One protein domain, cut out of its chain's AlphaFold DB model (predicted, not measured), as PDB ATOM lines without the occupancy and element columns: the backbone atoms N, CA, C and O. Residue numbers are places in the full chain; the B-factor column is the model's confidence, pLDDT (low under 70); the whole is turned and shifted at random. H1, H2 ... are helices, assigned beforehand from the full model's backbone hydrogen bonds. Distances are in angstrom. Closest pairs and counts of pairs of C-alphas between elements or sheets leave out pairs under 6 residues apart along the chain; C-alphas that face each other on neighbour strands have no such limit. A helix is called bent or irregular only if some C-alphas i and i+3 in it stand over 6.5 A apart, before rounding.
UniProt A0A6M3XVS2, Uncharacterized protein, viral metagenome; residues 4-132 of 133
ATOM      1  N   PHE A   4     384.033 133.364 134.186       54.94
ATOM      2  CA  PHE A   4     383.289 133.479 135.451       54.94
ATOM      3  C   PHE A   4     382.560 134.824 135.630       54.94
ATOM      4  O   PHE A   4     381.386 134.830 135.969       54.94
ATOM      5  N   ASN A   5     383.183 135.963 135.295       61.16
ATOM      6  CA  ASN A   5     382.566 137.286 135.504       61.16
ATOM      7  C   ASN A   5     381.333 137.576 134.628       61.16
ATOM      8  O   ASN A   5     380.547 138.454 134.982       61.16
ATOM      9  N   LYS A   6     381.173 136.916 133.471       63.91
ATOM     10  CA  LYS A   6     379.976 137.095 132.627       63.91
ATOM     11  C   LYS A   6     378.807 136.276 133.162       63.91
ATOM     12  O   LYS A   6     377.738 136.833 133.364       63.91
ATOM     13  N   VAL A   7     379.062 135.007 133.483       63.91
ATOM     14  CA  VAL A   7     378.064 134.098 134.060       63.91
ATOM     15  C   VAL A   7     377.577 134.619 135.411       63.91
ATOM     16  O   VAL A   7     376.380 134.687 135.647       63.91
ATOM     17  N   GLN A   8     378.486 135.092 136.266       60.69
ATOM     18  CA  GLN A   8     378.126 135.623 137.581       60.69
ATOM     19  C   GLN A   8     377.226 136.860 137.472       60.69
ATOM     20  O   GLN A   8     376.226 136.919 138.171       60.69
ATOM     21  N   LYS A   9     377.508 137.785 136.538       66.69
ATOM     22  CA  LYS A   9     376.650 138.953 136.258       66.69
ATOM     23  C   LYS A   9     375.288 138.587 135.667       66.69
ATOM     24  O   LYS A   9     374.324 139.307 135.901       66.69
ATOM     25  N   GLU A  10     375.208 137.538 134.854       61.59
ATOM     26  CA  GLU A  10     373.934 137.060 134.300       61.59
ATOM     27  C   GLU A  10     373.072 136.390 135.372       61.59
ATOM     28  O   GLU A  10     371.872 136.646 135.411       61.59
ATOM     29  N   ILE A  11     373.691 135.642 136.291       62.00
ATOM     30  CA  ILE A  11     373.023 135.084 137.474       62.00
ATOM     31  C   ILE A  11     372.500 136.213 138.373       62.00
ATOM     32  O   ILE A  11     371.319 136.212 138.693       62.00
ATOM     33  N   THR A  12     373.315 137.233 138.687       63.69
ATOM     34  CA  THR A  12     372.851 138.359 139.528       63.69
ATOM     35  C   THR A  12     371.671 139.093 138.894       63.69
ATOM     36  O   THR A  12     370.716 139.425 139.575       63.69
ATOM     37  N   LYS A  13     371.687 139.299 137.571       68.00
ATOM     38  CA  LYS A  13     370.574 139.950 136.859       68.00
ATOM     39  C   LYS A  13     369.294 139.116 136.838       68.00
ATOM     40  O   LYS A  13     368.206 139.689 136.796       68.00
ATOM     41  N   ALA A  14     369.416 137.792 136.773       63.34
ATOM     42  CA  ALA A  14     368.272 136.893 136.838       63.34
ATOM     43  C   ALA A  14     367.661 136.901 138.246       63.34
ATOM     44  O   ALA A  14     366.452 137.092 138.365       63.34
ATOM     45  N   ASP A  15     368.507 136.823 139.277       68.12
ATOM     46  CA  ASP A  15     368.106 136.919 140.684       68.12
ATOM     47  C   ASP A  15     367.454 138.277 140.993       68.12
ATOM     48  O   ASP A  15     366.377 138.323 141.583       68.12
ATOM     49  N   ASP A  16     368.033 139.387 140.519       75.25
ATOM     50  CA  ASP A  16     367.476 140.737 140.693       75.25
ATOM     51  C   ASP A  16     366.089 140.860 140.047       75.25
ATOM     52  O   ASP A  16     365.173 141.471 140.601       75.25
ATOM     53  N   LYS A  17     365.904 140.263 138.864       75.94
ATOM     54  CA  LYS A  17     364.619 140.283 138.158       75.94
ATOM     55  C   LYS A  17     363.568 139.447 138.884       75.94
ATOM     56  O   LYS A  17     362.419 139.873 138.980       75.94
ATOM     57  N   GLU A  18     363.939 138.273 139.382       74.00
ATOM     58  CA  GLU A  18     363.037 137.421 140.155       74.00
ATOM     59  C   GLU A  18     362.660 138.079 141.489       74.00
ATOM     60  O   GLU A  18     361.487 138.080 141.867       74.00
ATOM     61  N   HIS A  19     363.615 138.749 142.138       77.06
ATOM     62  CA  HIS A  19     363.381 139.532 143.344       77.06
ATOM     63  C   HIS A  19     362.429 140.713 143.103       77.06
ATOM     64  O   HIS A  19     361.490 140.913 143.873       77.06
ATOM     65  N   LEU A  20     362.601 141.464 142.010       80.44
ATOM     66  CA  LEU A  20     361.699 142.562 141.640       80.44
ATOM     67  C   LEU A  20     360.274 142.070 141.361       80.44
ATOM     68  O   LEU A  20     359.313 142.661 141.847       80.44
ATOM     69  N   LEU A  21     360.127 140.952 140.647       81.25
ATOM     70  CA  LEU A  21     358.819 140.339 140.397       81.25
ATOM     71  C   LEU A  21     358.166 139.825 141.689       81.25
ATOM     72  O   LEU A  21     356.945 139.897 141.844       81.25
ATOM     73  N   ALA A  22     358.962 139.308 142.630       76.19
ATOM     74  CA  ALA A  22     358.478 138.934 143.953       76.19
ATOM     75  C   ALA A  22     358.008 140.166 144.738       76.19
ATOM     76  O   ALA A  22     356.924 140.128 145.319       76.19
ATOM     77  N   LEU A  23     358.756 141.272 144.702       84.12
ATOM     78  CA  LEU A  23     358.374 142.534 145.338       84.12
ATOM     79  C   LEU A  23     357.079 143.107 144.756       84.12
ATOM     80  O   LEU A  23     356.169 143.426 145.516       84.12
ATOM     81  N   GLU A  24     356.943 143.183 143.431       85.44
ATOM     82  CA  GLU A  24     355.729 143.696 142.778       85.44
ATOM     83  C   GLU A  24     354.471 142.922 143.194       85.44
ATOM     84  O   GLU A  24     353.409 143.510 143.397       85.44
ATOM     85  N   ARG A  25     354.600 141.605 143.383       82.62
ATOM     86  CA  ARG A  25     353.503 140.738 143.828       82.62
ATOM     87  C   ARG A  25     353.242 140.822 145.333       82.62
ATOM     88  O   ARG A  25     352.088 140.812 145.755       82.62
ATOM     89  N   CYS A  26     354.295 140.868 146.144       86.44
ATOM     90  CA  CYS A  26     354.199 140.709 147.596       86.44
ATOM     91  C   CYS A  26     353.968 142.031 148.332       86.44
ATOM     92  O   CYS A  26     353.294 142.038 149.359       86.44
ATOM     93  N   VAL A  27     354.471 143.159 147.818       88.06
ATOM     94  CA  VAL A  27     354.347 144.477 148.468       88.06
ATOM     95  C   VAL A  27     352.886 144.921 148.646       88.06
ATOM     96  O   VAL A  27     352.550 145.375 149.742       88.06
ATOM     97  N   PRO A  28     351.982 144.794 147.651       89.94
ATOM     98  CA  PRO A  28     350.573 145.149 147.842       89.94
ATOM     99  C   PRO A  28     349.902 144.324 148.947       89.94
ATOM    100  O   PRO A  28     349.143 144.863 149.752       89.94
ATOM    101  N   LEU A  29     350.233 143.033 149.031       89.69
ATOM    102  CA  LEU A  29     349.761 142.140 150.087       89.69
ATOM    103  C   LEU A  29     350.359 142.472 151.450       89.69
ATOM    104  O   LEU A  29     349.637 142.430 152.435       89.69
ATOM    105  N   ALA A  30     351.637 142.839 151.521       88.88
ATOM    106  CA  ALA A  30     352.271 143.255 152.769       88.88
ATOM    107  C   ALA A  30     351.606 144.520 153.335       88.88
ATOM    108  O   ALA A  30     351.322 144.585 154.528       88.88
ATOM    109  N   LYS A  31     351.261 145.487 152.471       88.62
ATOM    110  CA  LYS A  31     350.442 146.657 152.845       88.62
ATOM    111  C   LYS A  31     349.043 146.239 153.316       88.62
ATOM    112  O   LYS A  31     348.594 146.713 154.353       88.62
ATOM    113  N   LYS A  32     348.427 145.302 152.579       88.00
ATOM    114  CA  LYS A  32     347.292 144.435 152.958       88.00
ATOM    115  C   LYS A  32     347.290 144.069 154.446       88.00
ATOM    116  O   LYS A  32     346.451 144.481 155.241       88.00
ATOM    117  N   VAL A  33     348.277 143.246 154.773       87.06
ATOM    118  CA  VAL A  33     348.481 142.629 156.081       87.06
ATOM    119  C   VAL A  33     348.740 143.683 157.149       87.06
ATOM    120  O   VAL A  33     348.139 143.612 158.214       87.06
ATOM    121  N   LEU A  34     349.576 144.685 156.864       85.81
ATOM    122  CA  LEU A  34     349.860 145.754 157.819       85.81
ATOM    123  C   LEU A  34     348.598 146.551 158.180       85.81
ATOM    124  O   LEU A  34     348.383 146.828 159.352       85.81
ATOM    125  N   ALA A  35     347.751 146.880 157.199       87.06
ATOM    126  CA  ALA A  35     346.479 147.552 157.457       87.06
ATOM    127  C   ALA A  35     345.567 146.717 158.368       87.06
ATOM    128  O   ALA A  35     345.071 147.249 159.353       87.06
ATOM    129  N   ILE A  36     345.432 145.410 158.108       86.19
ATOM    130  CA  ILE A  36     344.645 144.499 158.961       86.19
ATOM    131  C   ILE A  36     345.178 144.506 160.400       86.19
ATOM    132  O   ILE A  36     344.402 144.640 161.339       86.19
ATOM    133  N   LEU A  37     346.499 144.400 160.579       80.00
ATOM    134  CA  LEU A  37     347.122 144.387 161.907       80.00
ATOM    135  C   LEU A  37     346.899 145.699 162.676       80.00
ATOM    136  O   LEU A  37     346.717 145.669 163.891       80.00
ATOM    137  N   VAL A  38     346.911 146.838 161.978       80.62
ATOM    138  CA  VAL A  38     346.686 148.162 162.576       80.62
ATOM    139  C   VAL A  38     345.205 148.395 162.890       80.62
ATOM    140  O   VAL A  38     344.891 148.880 163.973       80.62
ATOM    141  N   GLU A  39     344.297 148.057 161.971       81.25
ATOM    142  CA  GLU A  39     342.850 148.273 162.119       81.25
ATOM    143  C   GLU A  39     342.231 147.382 163.195       81.25
ATOM    144  O   GLU A  39     341.399 147.844 163.975       81.25
ATOM    145  N   GLU A  40     342.661 146.123 163.279       74.50
ATOM    146  CA  GLU A  40     342.193 145.187 164.305       74.50
ATOM    147  C   GLU A  40     342.832 145.443 165.676       74.50
ATOM    148  O   GLU A  40     342.486 144.778 166.651       74.50
ATOM    149  N   GLY A  41     343.753 146.413 165.767       60.97
ATOM    150  CA  GLY A  41     344.400 146.785 167.020       60.97
ATOM    151  C   GLY A  41     345.109 145.602 167.665       60.97
ATOM    152  O   GLY A  41     345.088 145.482 168.888       60.97
ATOM    153  N   ALA A  42     345.688 144.708 166.853       60.75
ATOM    154  CA  ALA A  42     346.407 143.550 167.357       60.75
ATOM    155  C   ALA A  42     347.570 144.054 168.219       60.75
ATOM    156  O   ALA A  42     348.587 144.529 167.708       60.75
ATOM    157  N   GLU A  43     347.388 144.002 169.537       56.72
ATOM    158  CA  GLU A  43     348.403 144.445 170.475       56.72
ATOM    159  C   GLU A  43     349.668 143.607 170.261       56.72
ATOM    160  O   GLU A  43     349.617 142.385 170.088       56.72
ATOM    161  N   MET A  44     350.829 144.268 170.254       53.78
ATOM    162  CA  MET A  44     352.090 143.552 170.415       53.78
ATOM    163  C   MET A  44     352.119 142.991 171.837       53.78
ATOM    164  O   MET A  44     352.469 143.703 172.775       53.78
ATOM    165  N   GLY A  45     351.749 141.726 171.997       53.62
ATOM    166  CA  GLY A  45     351.600 141.101 173.305       53.62
ATOM    167  C   GLY A  45     351.524 139.583 173.219       53.62
ATOM    168  O   GLY A  45     351.605 138.994 172.138       53.62
ATOM    169  N   ASP A  46     351.432 138.941 174.379       55.25
ATOM    170  CA  ASP A  46     351.377 137.486 174.472       55.25
ATOM    171  C   ASP A  46     350.008 136.995 173.969       55.25
ATOM    172  O   ASP A  46     348.965 137.405 174.477       55.25
ATOM    173  N   ILE A  47     349.996 136.078 172.993       58.72
ATOM    174  CA  ILE A  47     348.774 135.544 172.348       58.72
ATOM    175  C   ILE A  47     347.772 134.981 173.374       58.72
ATOM    176  O   ILE A  47     346.578 134.853 173.106       58.72
ATOM    177  N   LYS A  48     348.265 134.635 174.564       60.50
ATOM    178  CA  LYS A  48     347.485 134.098 175.678       60.50
ATOM    179  C   LYS A  48     346.576 135.120 176.357       60.50
ATOM    180  O   LYS A  48     345.614 134.694 176.988       60.50
ATOM    181  N   GLU A  49     346.873 136.414 176.265       64.44
ATOM    182  CA  GLU A  49     346.096 137.454 176.951       64.44
ATOM    183  C   GLU A  49     344.838 137.845 176.164       64.44
ATOM    184  O   GLU A  49     343.793 138.072 176.770       64.44
ATOM    185  N   SER A  50     344.902 137.813 174.826       61.81
ATOM    186  CA  SER A  50     343.800 138.226 173.940       61.81
ATOM    187  C   SER A  50     343.655 137.314 172.705       61.81
ATOM    188  O   SER A  50     343.819 137.763 171.571       61.81
ATOM    189  N   PRO A  51     343.337 136.015 172.865       68.81
ATOM    190  CA  PRO A  51     343.344 135.054 171.756       68.81
ATOM    191  C   PRO A  51     342.337 135.387 170.640       68.81
ATOM    192  O   PRO A  51     342.609 135.127 169.469       68.81
ATOM    193  N   GLU A  52     341.194 135.989 170.975       71.19
ATOM    194  CA  GLU A  52     340.120 136.281 170.017       71.19
ATOM    195  C   GLU A  52     340.499 137.374 169.001       71.19
ATOM    196  O   GLU A  52     340.210 137.233 167.810       71.19
ATOM    197  N   SER A  53     341.206 138.430 169.424       65.00
ATOM    198  CA  SER A  53     341.662 139.500 168.517       65.00
ATOM    199  C   SER A  53     342.761 139.009 167.565       65.00
ATOM    200  O   SER A  53     342.773 139.348 166.375       65.00
ATOM    201  N   HIS A  54     343.640 138.128 168.054       71.38
ATOM    202  CA  HIS A  54     344.658 137.475 167.236       71.38
ATOM    203  C   HIS A  54     344.053 136.493 166.227       71.38
ATOM    204  O   HIS A  54     344.507 136.450 165.082       71.38
ATOM    205  N   MET A  55     343.015 135.740 166.610       79.75
ATOM    206  CA  MET A  55     342.314 134.832 165.693       79.75
ATOM    207  C   MET A  55     341.623 135.595 164.562       79.75
ATOM    208  O   MET A  55     341.820 135.249 163.400       79.75
ATOM    209  N   LYS A  56     340.903 136.678 164.872       82.06
ATOM    210  CA  LYS A  56     340.234 137.500 163.853       82.06
ATOM    211  C   LYS A  56     341.227 138.103 162.850       82.06
ATOM    212  O   LYS A  56     341.019 138.025 161.640       82.06
ATOM    213  N   SER A  57     342.348 138.634 163.339       83.12
ATOM    214  CA  SER A  57     343.423 139.149 162.481       83.12
ATOM    215  C   SER A  57     344.020 138.049 161.593       83.12
ATOM    216  O   SER A  57     344.244 138.260 160.400       83.12
ATOM    217  N   ALA A  58     344.246 136.853 162.148       83.56
ATOM    218  CA  ALA A  58     344.773 135.711 161.407       83.56
ATOM    219  C   ALA A  58     343.814 135.232 160.303       83.56
ATOM    220  O   ALA A  58     344.265 134.922 159.199       83.56
ATOM    221  N   GLU A  59     342.507 135.215 160.569       88.75
ATOM    222  CA  GLU A  59     341.477 134.869 159.585       88.75
ATOM    223  C   GLU A  59     341.448 135.864 158.422       88.75
ATOM    224  O   GLU A  59     341.489 135.453 157.262       88.75
ATOM    225  N   LEU A  60     341.465 137.169 158.710       87.62
ATOM    226  CA  LEU A  60     341.487 138.217 157.685       87.62
ATOM    227  C   LEU A  60     342.757 138.161 156.824       87.62
ATOM    228  O   LEU A  60     342.692 138.306 155.598       87.62
ATOM    229  N   ILE A  61     343.913 137.914 157.446       88.56
ATOM    230  CA  ILE A  61     345.183 137.742 156.731       88.56
ATOM    231  C   ILE A  61     345.131 136.496 155.843       88.56
ATOM    232  O   ILE A  61     345.517 136.562 154.673       88.56
ATOM    233  N   MET A  62     344.623 135.372 156.360       88.25
ATOM    234  CA  MET A  62     344.495 134.161 155.556       88.25
ATOM    235  C   MET A  62     343.514 134.328 154.403       88.25
ATOM    236  O   MET A  62     343.817 133.886 153.294       88.25
ATOM    237  N   GLN A  63     342.395 135.018 154.609       89.88
ATOM    238  CA  GLN A  63     341.469 135.329 153.528       89.88
ATOM    239  C   GLN A  63     342.162 136.155 152.438       89.88
ATOM    240  O   GLN A  63     342.087 135.809 151.263       89.88
ATOM    241  N   ALA A  64     342.939 137.176 152.814       88.19
ATOM    242  CA  ALA A  64     343.700 137.973 151.855       88.19
ATOM    243  C   ALA A  64     344.732 137.144 151.066       88.19
ATOM    244  O   ALA A  64     344.968 137.422 149.888       88.19
ATOM    245  N   PHE A  65     345.338 136.127 151.687       89.56
ATOM    246  CA  PHE A  65     346.265 135.216 151.010       89.56
ATOM    247  C   PHE A  65     345.554 134.285 150.028       89.56
ATOM    248  O   PHE A  65     346.080 134.038 148.940       89.56
ATOM    249  N   LEU A  66     344.367 133.794 150.391       88.50
ATOM    250  CA  LEU A  66     343.538 132.964 149.521       88.50
ATOM    251  C   LEU A  66     343.022 133.763 148.318       88.50
ATOM    252  O   LEU A  66     343.181 133.312 147.185       88.50
ATOM    253  N   ASP A  67     342.502 134.971 148.546       89.31
ATOM    254  CA  ASP A  67     341.967 135.849 147.496       89.31
ATOM    255  C   ASP A  67     343.018 136.186 146.430       89.31
ATOM    256  O   ASP A  67     342.720 136.257 145.238       89.31
ATOM    257  N   ALA A  68     344.267 136.390 146.855       85.25
ATOM    258  CA  ALA A  68     345.367 136.730 145.963       85.25
ATOM    259  C   ALA A  68     346.151 135.510 145.447       85.25
ATOM    260  O   ALA A  68     347.158 135.683 144.756       85.25
ATOM    261  N   ASN A  69     345.708 134.290 145.775       85.44
ATOM    262  CA  ASN A  69     346.364 133.031 145.415       85.44
ATOM    263  C   ASN A  69     347.875 133.047 145.728       85.44
ATOM    264  O   ASN A  69     348.731 132.768 144.878       85.44
ATOM    265  N   VAL A  70     348.209 133.450 146.956       83.62
ATOM    266  CA  VAL A  70     349.593 133.577 147.420       83.62
ATOM    267  C   VAL A  70     350.255 132.205 147.446       83.62
ATOM    268  O   VAL A  70     349.736 131.248 148.023       83.62
ATOM    269  N   ARG A  71     351.450 132.100 146.857       84.81
ATOM    270  CA  ARG A  71     352.237 130.868 146.960       84.81
ATOM    271  C   ARG A  71     352.697 130.692 148.396       84.81
ATOM    272  O   ARG A  71     353.171 131.634 149.026       84.81
ATOM    273  N   TRP A  72     352.686 129.450 148.870       79.62
ATOM    274  CA  TRP A  72     353.168 129.126 150.213       79.62
ATOM    275  C   TRP A  72     354.587 129.655 150.482       79.62
ATOM    276  O   TRP A  72     354.860 130.111 151.589       79.62
ATOM    277  N   ALA A  73     355.472 129.649 149.480       82.25
ATOM    278  CA  ALA A  73     356.836 130.175 149.587       82.25
ATOM    279  C   ALA A  73     356.897 131.687 149.889       82.25
ATOM    280  O   ALA A  73     357.780 132.123 150.621       82.25
ATOM    281  N   ASP A  74     355.934 132.471 149.399       81.88
ATOM    282  CA  ASP A  74     355.958 133.935 149.489       81.88
ATOM    283  C   ASP A  74     355.404 134.458 150.823       81.88
ATOM    284  O   ASP A  74     355.640 135.609 151.190       81.88
ATOM    285  N   ARG A  75     354.699 133.611 151.590       83.00
ATOM    286  CA  ARG A  75     354.026 134.012 152.837       83.00
ATOM    287  C   ARG A  75     354.976 134.682 153.831       83.00
ATOM    288  O   ARG A  75     354.642 135.706 154.413       83.00
ATOM    289  N   HIS A  76     356.170 134.113 154.013       85.50
ATOM    290  CA  HIS A  76     357.136 134.614 154.988       85.50
ATOM    291  C   HIS A  76     357.705 135.961 154.550       85.50
ATOM    292  O   HIS A  76     357.819 136.873 155.362       85.50
ATOM    293  N   PHE A  77     357.979 136.105 153.253       86.25
ATOM    294  CA  PHE A  77     358.467 137.348 152.676       86.25
ATOM    295  C   PHE A  77     357.439 138.479 152.816       86.25
ATOM    296  O   PHE A  77     357.794 139.584 153.214       86.25
ATOM    297  N   ILE A  78     356.152 138.194 152.593       86.69
ATOM    298  CA  ILE A  78     355.061 139.158 152.808       86.69
ATOM    299  C   ILE A  78     355.012 139.627 154.271       86.69
ATOM    300  O   ILE A  78     354.903 140.827 154.518       86.69
ATOM    301  N   PHE A  79     355.134 138.711 155.238       85.19
ATOM    302  CA  PHE A  79     355.175 139.074 156.659       85.19
ATOM    303  C   PHE A  79     356.405 139.910 157.021       85.19
ATOM    304  O   PHE A  79     356.272 140.903 157.732       85.19
ATOM    305  N   GLN A  80     357.588 139.556 156.512       84.94
ATOM    306  CA  GLN A  80     358.803 140.345 156.728       84.94
ATOM    307  C   GLN A  80     358.648 141.774 156.196       84.94
ATOM    308  O   GLN A  80     358.942 142.731 156.909       84.94
ATOM    309  N   LEU A  81     358.113 141.926 154.981       86.44
ATOM    310  CA  LEU A  81     357.842 143.236 154.387       86.44
ATOM    311  C   LEU A  81     356.825 144.053 155.199       86.44
ATOM    312  O   LEU A  81     356.952 145.272 155.277       86.44
ATOM    313  N   ALA A  82     355.826 143.401 155.798       85.81
ATOM    314  CA  ALA A  82     354.830 144.072 156.631       85.81
ATOM    315  C   ALA A  82     355.412 144.546 157.977       85.81
ATOM    316  O   ALA A  82     355.059 145.626 158.444       85.81
ATOM    317  N   MET A  83     356.318 143.772 158.586       83.06
ATOM    318  CA  MET A  83     356.881 144.062 159.914       83.06
ATOM    319  C   MET A  83     358.091 144.997 159.891       83.06
ATOM    320  O   MET A  83     358.308 145.735 160.853       83.06
ATOM    321  N   GLN A  84     358.862 145.018 158.802       83.38
ATOM    322  CA  GLN A  84     360.083 145.820 158.693       83.38
ATOM    323  C   GLN A  84     359.886 147.316 159.038       83.38
ATOM    324  O   GLN A  84     360.711 147.863 159.779       83.38
ATOM    325  N   PRO A  85     358.819 148.011 158.585       79.06
ATOM    326  CA  PRO A  85     358.589 149.405 158.969       79.06
ATOM    327  C   PRO A  85     358.361 149.572 160.475       79.06
ATOM    328  O   PRO A  85     358.835 150.536 161.072       79.06
ATOM    329  N   VAL A  86     357.665 148.618 161.097       78.25
ATOM    330  CA  VAL A  86     357.353 148.641 162.530       78.25
ATOM    331  C   VAL A  86     358.626 148.477 163.358       78.25
ATOM    332  O   VAL A  86     358.849 149.231 164.304       78.25
ATOM    333  N   GLU A  87     359.499 147.545 162.974       78.50
ATOM    334  CA  GLU A  87     360.806 147.363 163.614       78.50
ATOM    335  C   GLU A  87     361.686 148.610 163.479       78.50
ATOM    336  O   GLU A  87     362.317 149.035 164.447       78.50
ATOM    337  N   MET A  88     361.687 149.244 162.304       77.69
ATOM    338  CA  MET A  88     362.447 150.469 162.065       77.69
ATOM    339  C   MET A  88     361.958 151.627 162.945       77.69
ATOM    340  O   MET A  88     362.776 152.307 163.566       77.69
ATOM    341  N   VAL A  89     360.639 151.826 163.054       74.62
ATOM    342  CA  VAL A  89     360.052 152.851 163.935       74.62
ATOM    343  C   VAL A  89     360.350 152.543 165.400       74.62
ATOM    344  O   VAL A  89     360.774 153.436 166.130       74.62
ATOM    345  N   LYS A  90     360.200 151.285 165.832       75.12
ATOM    346  CA  LYS A  90     360.519 150.859 167.200       75.12
ATOM    347  C   LYS A  90     361.971 151.173 167.555       75.12
ATOM    348  O   LYS A  90     362.221 151.762 168.601       75.12
ATOM    349  N   ASN A  91     362.915 150.830 166.683       76.62
ATOM    350  CA  ASN A  91     364.333 151.107 166.906       76.62
ATOM    351  C   ASN A  91     364.615 152.613 166.973       76.62
ATOM    352  O   ASN A  91     365.369 153.053 167.835       76.62
ATOM    353  N   LEU A  92     363.977 153.416 166.117       73.00
ATOM    354  CA  LEU A  92     364.136 154.872 166.127       73.00
ATOM    355  C   LEU A  92     363.598 155.493 167.423       73.00
ATOM    356  O   LEU A  92     364.274 156.318 168.033       73.00
ATOM    357  N   VAL A  93     362.419 155.061 167.875       73.12
ATOM    358  CA  VAL A  93     361.814 155.517 169.135       73.12
ATOM    359  C   VAL A  93     362.665 155.105 170.335       73.12
ATOM    360  O   VAL A  93     362.920 155.933 171.202       73.12
ATOM    361  N   LEU A  94     363.148 153.859 170.379       77.81
ATOM    362  CA  LEU A  94     364.013 153.380 171.461       77.81
ATOM    363  C   LEU A  94     365.338 154.146 171.518       77.81
ATOM    364  O   LEU A  94     365.762 154.536 172.604       77.81
ATOM    365  N   ASN A  95     365.958 154.412 170.368       79.69
ATOM    366  CA  ASN A  95     367.195 155.188 170.306       79.69
ATOM    367  C   ASN A  95     366.967 156.640 170.746       79.69
ATOM    368  O   ASN A  95     367.713 157.151 171.574       79.69
ATOM    369  N   SER A  96     365.897 157.282 170.267       72.12
ATOM    370  CA  SER A  96     365.549 158.659 170.636       72.12
ATOM    371  C   SER A  96     365.175 158.800 172.119       72.12
ATOM    372  O   SER A  96     365.576 159.764 172.775       72.12
ATOM    373  N   LEU A  97     364.458 157.822 172.684       73.44
ATOM    374  CA  LEU A  97     364.191 157.750 174.123       73.44
ATOM    375  C   LEU A  97     365.482 157.546 174.918       73.44
ATOM    376  O   LEU A  97     365.653 158.190 175.948       73.44
ATOM    377  N   GLY A  98     366.388 156.693 174.437       75.75
ATOM    378  CA  GLY A  98     367.700 156.475 175.041       75.75
ATOM    379  C   GLY A  98     368.539 157.751 175.080       75.75
ATOM    380  O   GLY A  98     369.058 158.108 176.133       75.75
ATOM    381  N   GLU A  99     368.605 158.492 173.973       76.50
ATOM    382  CA  GLU A  99     369.274 159.796 173.916       76.50
ATOM    383  C   GLU A  99     368.621 160.813 174.855       76.50
ATOM    384  O   GLU A  99     369.310 161.464 175.636       76.50
ATOM    385  N   THR A 100     367.289 160.911 174.851       74.00
ATOM    386  CA  THR A 100     366.564 161.845 175.727       74.00
ATOM    387  C   THR A 100     366.778 161.509 177.203       74.00
ATOM    388  O   THR A 100     366.982 162.402 178.026       74.00
ATOM    389  N   PHE A 101     366.768 160.223 177.548       75.62
ATOM    390  CA  PHE A 101     367.049 159.752 178.898       75.62
ATOM    391  C   PHE A 101     368.499 160.026 179.303       75.62
ATOM    392  O   PHE A 101     368.735 160.463 180.428       75.62
ATOM    393  N   ASN A 102     369.458 159.830 178.396       74.38
ATOM    394  CA  ASN A 102     370.867 160.133 178.637       74.38
ATOM    395  C   ASN A 102     371.096 161.630 178.842       74.38
ATOM    396  O   ASN A 102     371.786 161.996 179.784       74.38
ATOM    397  N   VAL A 103     370.465 162.496 178.046       76.88
ATOM    398  CA  VAL A 103     370.539 163.955 178.224       76.88
ATOM    399  C   VAL A 103     369.880 164.377 179.538       76.88
ATOM    400  O   VAL A 103     370.466 165.128 180.310       76.88
ATOM    401  N   GLY A 104     368.679 163.873 179.841       74.31
ATOM    402  CA  GLY A 104     367.976 164.181 181.090       74.31
ATOM    403  C   GLY A 104     368.730 163.707 182.336       74.31
ATOM    404  O   GLY A 104     368.806 164.426 183.332       74.31
ATOM    405  N   SER A 105     369.337 162.524 182.262       70.38
ATOM    406  CA  SER A 105     370.192 161.985 183.321       70.38
ATOM    407  C   SER A 105     371.506 162.758 183.415       70.38
ATOM    408  O   SER A 105     371.921 163.106 184.513       70.38
ATOM    409  N   GLY A 106     372.122 163.115 182.288       75.69
ATOM    410  CA  GLY A 106     373.310 163.962 182.239       75.69
ATOM    411  C   GLY A 106     373.076 165.317 182.906       75.69
ATOM    412  O   GLY A 106     373.847 165.727 183.767       75.69
ATOM    413  N   VAL A 107     371.935 165.959 182.645       76.75
ATOM    414  CA  VAL A 107     371.532 167.198 183.329       76.75
ATOM    415  C   VAL A 107     371.323 166.980 184.832       76.75
ATOM    416  O   VAL A 107     371.791 167.793 185.629       76.75
ATOM    417  N   LEU A 108     370.655 165.892 185.238       77.75
ATOM    418  CA  LEU A 108     370.446 165.558 186.654       77.75
ATOM    419  C   LEU A 108     371.775 165.382 187.403       77.75
ATOM    420  O   LEU A 108     371.912 165.820 188.545       77.75
ATOM    421  N   TRP A 109     372.747 164.746 186.754       80.88
ATOM    422  CA  TRP A 109     374.048 164.433 187.335       80.88
ATOM    423  C   TRP A 109     375.133 165.482 187.031       80.88
ATOM    424  O   TRP A 109     376.247 165.401 187.555       80.88
ATOM    425  N   GLY A 110     374.807 166.496 186.228       79.62
ATOM    426  CA  GLY A 110     375.714 167.557 185.802       79.62
ATOM    427  C   GLY A 110     376.896 167.060 184.964       79.62
ATOM    428  O   GLY A 110     378.013 167.520 185.209       79.62
ATOM    429  N   VAL A 111     376.658 166.112 184.052       80.50
ATOM    430  CA  VAL A 111     377.629 165.547 183.096       80.50
ATOM    431  C   VAL A 111     377.043 165.540 181.679       80.50
ATOM    432  O   VAL A 111     375.845 165.326 181.511       80.50
ATOM    433  N   ASP A 112     377.875 165.779 180.662       73.75
ATOM    434  CA  ASP A 112     377.431 165.814 179.257       73.75
ATOM    435  C   ASP A 112     377.278 164.404 178.649       73.75
ATOM    436  O   ASP A 112     376.439 164.198 177.773       73.75
ATOM    437  N   ASP A 113     378.035 163.421 179.154       74.81
ATOM    438  CA  ASP A 113     377.912 161.996 178.827       74.81
ATOM    439  C   ASP A 113     377.758 161.169 180.118       74.81
ATOM    440  O   ASP A 113     378.462 161.370 181.110       74.81
ATOM    441  N   MET A 114     376.835 160.206 180.110       72.06
ATOM    442  CA  MET A 114     376.625 159.274 181.223       72.06
ATOM    443  C   MET A 114     377.827 158.351 181.458       72.06
ATOM    444  O   MET A 114     377.996 157.851 182.569       72.06
ATOM    445  N   MET A 115     378.675 158.143 180.451       76.44
ATOM    446  CA  MET A 115     379.928 157.395 180.589       76.44
ATOM    447  C   MET A 115     380.956 158.127 181.468       76.44
ATOM    448  O   MET A 115     381.828 157.476 182.043       76.44
ATOM    449  N   ASP A 116     380.814 159.446 181.640       75.44
ATOM    450  CA  ASP A 116     381.663 160.272 182.508       75.44
ATOM    451  C   ASP A 116     381.140 160.349 183.955       75.44
ATOM    452  O   ASP A 116     381.727 161.011 184.821       75.44
ATOM    453  N   LEU A 117     380.031 159.664 184.255       80.06
ATOM    454  CA  LEU A 117     379.427 159.663 185.580       80.06
ATOM    455  C   LEU A 117     380.282 158.868 186.578       80.06
ATOM    456  O   LEU A 117     380.334 157.639 186.561       80.06
ATOM    457  N   THR A 118     380.910 159.576 187.517       83.62
ATOM    458  CA  THR A 118     381.673 158.955 188.608       83.62
ATOM    459  C   THR A 118     380.837 158.806 189.879       83.62
ATOM    460  O   THR A 118     379.954 159.613 190.171       83.62
ATOM    461  N   VAL A 119     381.167 157.807 190.706       81.38
ATOM    462  CA  VAL A 119     380.516 157.591 192.015       81.38
ATOM    463  C   VAL A 119     380.649 158.818 192.929       81.38
ATOM    464  O   VAL A 119     379.720 159.136 193.668       81.38
ATOM    465  N   GLY A 120     381.767 159.548 192.841       82.50
ATOM    466  CA  GLY A 120     381.965 160.796 193.583       82.50
ATOM    467  C   GLY A 120     380.963 161.885 193.191       82.50
ATOM    468  O   GLY A 120     380.406 162.544 194.063       82.50
ATOM    469  N   ARG A 121     380.653 162.013 191.894       77.62
ATOM    470  CA  ARG A 121     379.674 162.989 191.394       77.62
ATOM    471  C   ARG A 121     378.249 162.673 191.850       77.62
ATOM    472  O   ARG A 121     377.497 163.580 192.197       77.62
ATOM    473  N   ILE A 122     377.898 161.389 191.906       81.06
ATOM    474  CA  ILE A 122     376.612 160.929 192.445       81.06
ATOM    475  C   ILE A 122     376.489 161.304 193.933       81.06
ATOM    476  O   ILE A 122     375.463 161.847 194.346       81.06
ATOM    477  N   ASP A 123     377.530 161.057 194.736       81.19
ATOM    478  CA  ASP A 123     377.541 161.376 196.172       81.19
ATOM    479  C   ASP A 123     377.451 162.894 196.438       81.19
ATOM    480  O   ASP A 123     376.684 163.321 197.303       81.19
ATOM    481  N   GLU A 124     378.149 163.720 195.649       83.12
ATOM    482  CA  GLU A 124     378.060 165.190 195.705       83.12
ATOM    483  C   GLU A 124     376.633 165.703 195.458       83.12
ATOM    484  O   GLU A 124     376.110 166.500 196.241       83.12
ATOM    485  N   VAL A 125     375.978 165.229 194.392       81.12
ATOM    486  CA  VAL A 125     374.619 165.659 194.025       81.12
ATOM    487  C   VAL A 125     373.598 165.218 195.081       81.12
ATOM    488  O   VAL A 125     372.744 166.009 195.492       81.12
ATOM    489  N   LEU A 126     373.700 163.981 195.578       80.44
ATOM    490  CA  LEU A 126     372.791 163.452 196.602       80.44
ATOM    491  C   LEU A 126     372.939 164.163 197.955       80.44
ATOM    492  O   LEU A 126     371.936 164.392 198.637       80.44
ATOM    493  N   LYS A 127     374.161 164.541 198.347       81.00
ATOM    494  CA  LYS A 127     374.403 165.344 199.557       81.00
ATOM    495  C   LYS A 127     373.867 166.769 199.406       81.00
ATOM    496  O   LYS A 127     373.140 167.224 200.286       81.00
ATOM    497  N   GLY A 128     374.109 167.420 198.267       71.56
ATOM    498  CA  GLY A 128     373.590 168.765 197.985       71.56
ATOM    499  C   GLY A 128     372.056 168.853 197.933       71.56
ATOM    500  O   GLY A 128     371.479 169.881 198.287       71.56
ATOM    501  N   LEU A 129     371.365 167.773 197.550       64.19
ATOM    502  CA  LEU A 129     369.899 167.673 197.618       64.19
ATOM    503  C   LEU A 129     369.368 167.509 199.052       64.19
ATOM    504  O   LEU A 129     368.241 167.917 199.336       64.19
ATOM    505  N   LYS A 130     370.161 166.925 199.957       62.56
ATOM    506  CA  LYS A 130     369.815 166.752 201.376       62.56
ATOM    507  C   LYS A 130     369.906 168.053 202.171       62.56
ATOM    508  O   LYS A 130     369.134 168.230 203.100       62.56
ATOM    509  N   GLU A 131     370.822 168.942 201.796       58.62
ATOM    510  CA  GLU A 131     371.050 170.234 202.462       58.62
ATOM    511  C   GLU A 131     370.064 171.333 202.025       58.62
ATOM    512  O   GLU A 131     369.955 172.362 202.685       58.62
ATOM    513  N   LYS A 132     369.329 171.126 200.923       55.25
ATOM    514  CA  LYS A 132     368.285 172.044 200.422       55.25
ATOM    515  C   LYS A 132     366.868 171.741 200.940       55.25
ATOM    516  O   LYS A 132     365.921 172.385 200.485       55.25
TER     517      LYS A 132
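Overview. This is residues 4 to 132 of the 133 residues of an uncharacterized protein of viral metagenome (UniProt A0A6M3XVS2). One long helix, H3, makes the long axis; near its beginning the helical hairpin of H1b and H2 packs on it through H1b, and H4 sits at its far end. Residues 4 to 21 of H1a stick out as an arm, crosswise to H3. The printed part has 129 residues with four named helices, H1 to H4 in order, and no named strand: all helix. It is extended, with a radius of gyration of the C-alphas of 24.9 A, and flat, spanning 72 by 53 by 19 A.

Along the chain. H3, residues 72 to 109, is 55.3 A long, from C-alpha 72 at (353.168, 129.126, 150.213) to C-alpha 109 at (374.048, 164.433, 187.335). It has a kink of 31 degrees near residue 85 and is only just irregular: C-alphas 73 and 76 are 7.0 A apart. H1, residues 4 to 39, was assigned as one helix by its hydrogen bonds but is bent, with C-alphas 25 and 28 6.6 A apart; its arms are H1a, residues 4 to 25, 31.8 A, and H1b, residues 28 to 39, 16.5 A. H2, residues 51 to 67, is 24.3 A and H4, residues 119 to 131, 18.9 A.

Arrangement. H3, with residues 78 to 83 alone, touches residues 29 to 34 of H1b at a steep tilt of 53 degrees; the closest C-alphas, of Ala 82 and Ala 30, are 4.7 A apart. H1b and H2 touch as a hairpin at 22 degrees, a shallow tilt, opposite ways, closest at C-alphas of Val 33 and Ile 61, 5.9 A. H2 and H3 are near each other. H1a is close to H3 but not clearly touching, about perpendicular at 87 degrees. H3 and H4 only just touch, with 3 pairs of C-alphas within 8 A, closest Trp 109 and Ile 122, 6.7 A. Every O i to N i+4 pair is within hydrogen-bond range in H1a, H1b, H2 and H4; in H3, 30 of 34 are.

Size, cuts and confidence. The C-alphas farthest apart, of Lys 6 and Glu 131, are 77.8 A apart. The printed part has no cut; the link from H1 to H2 is long. The pLDDT is under 70 at residues 4 to 15, 41 to 51, 53 and 129 to 132.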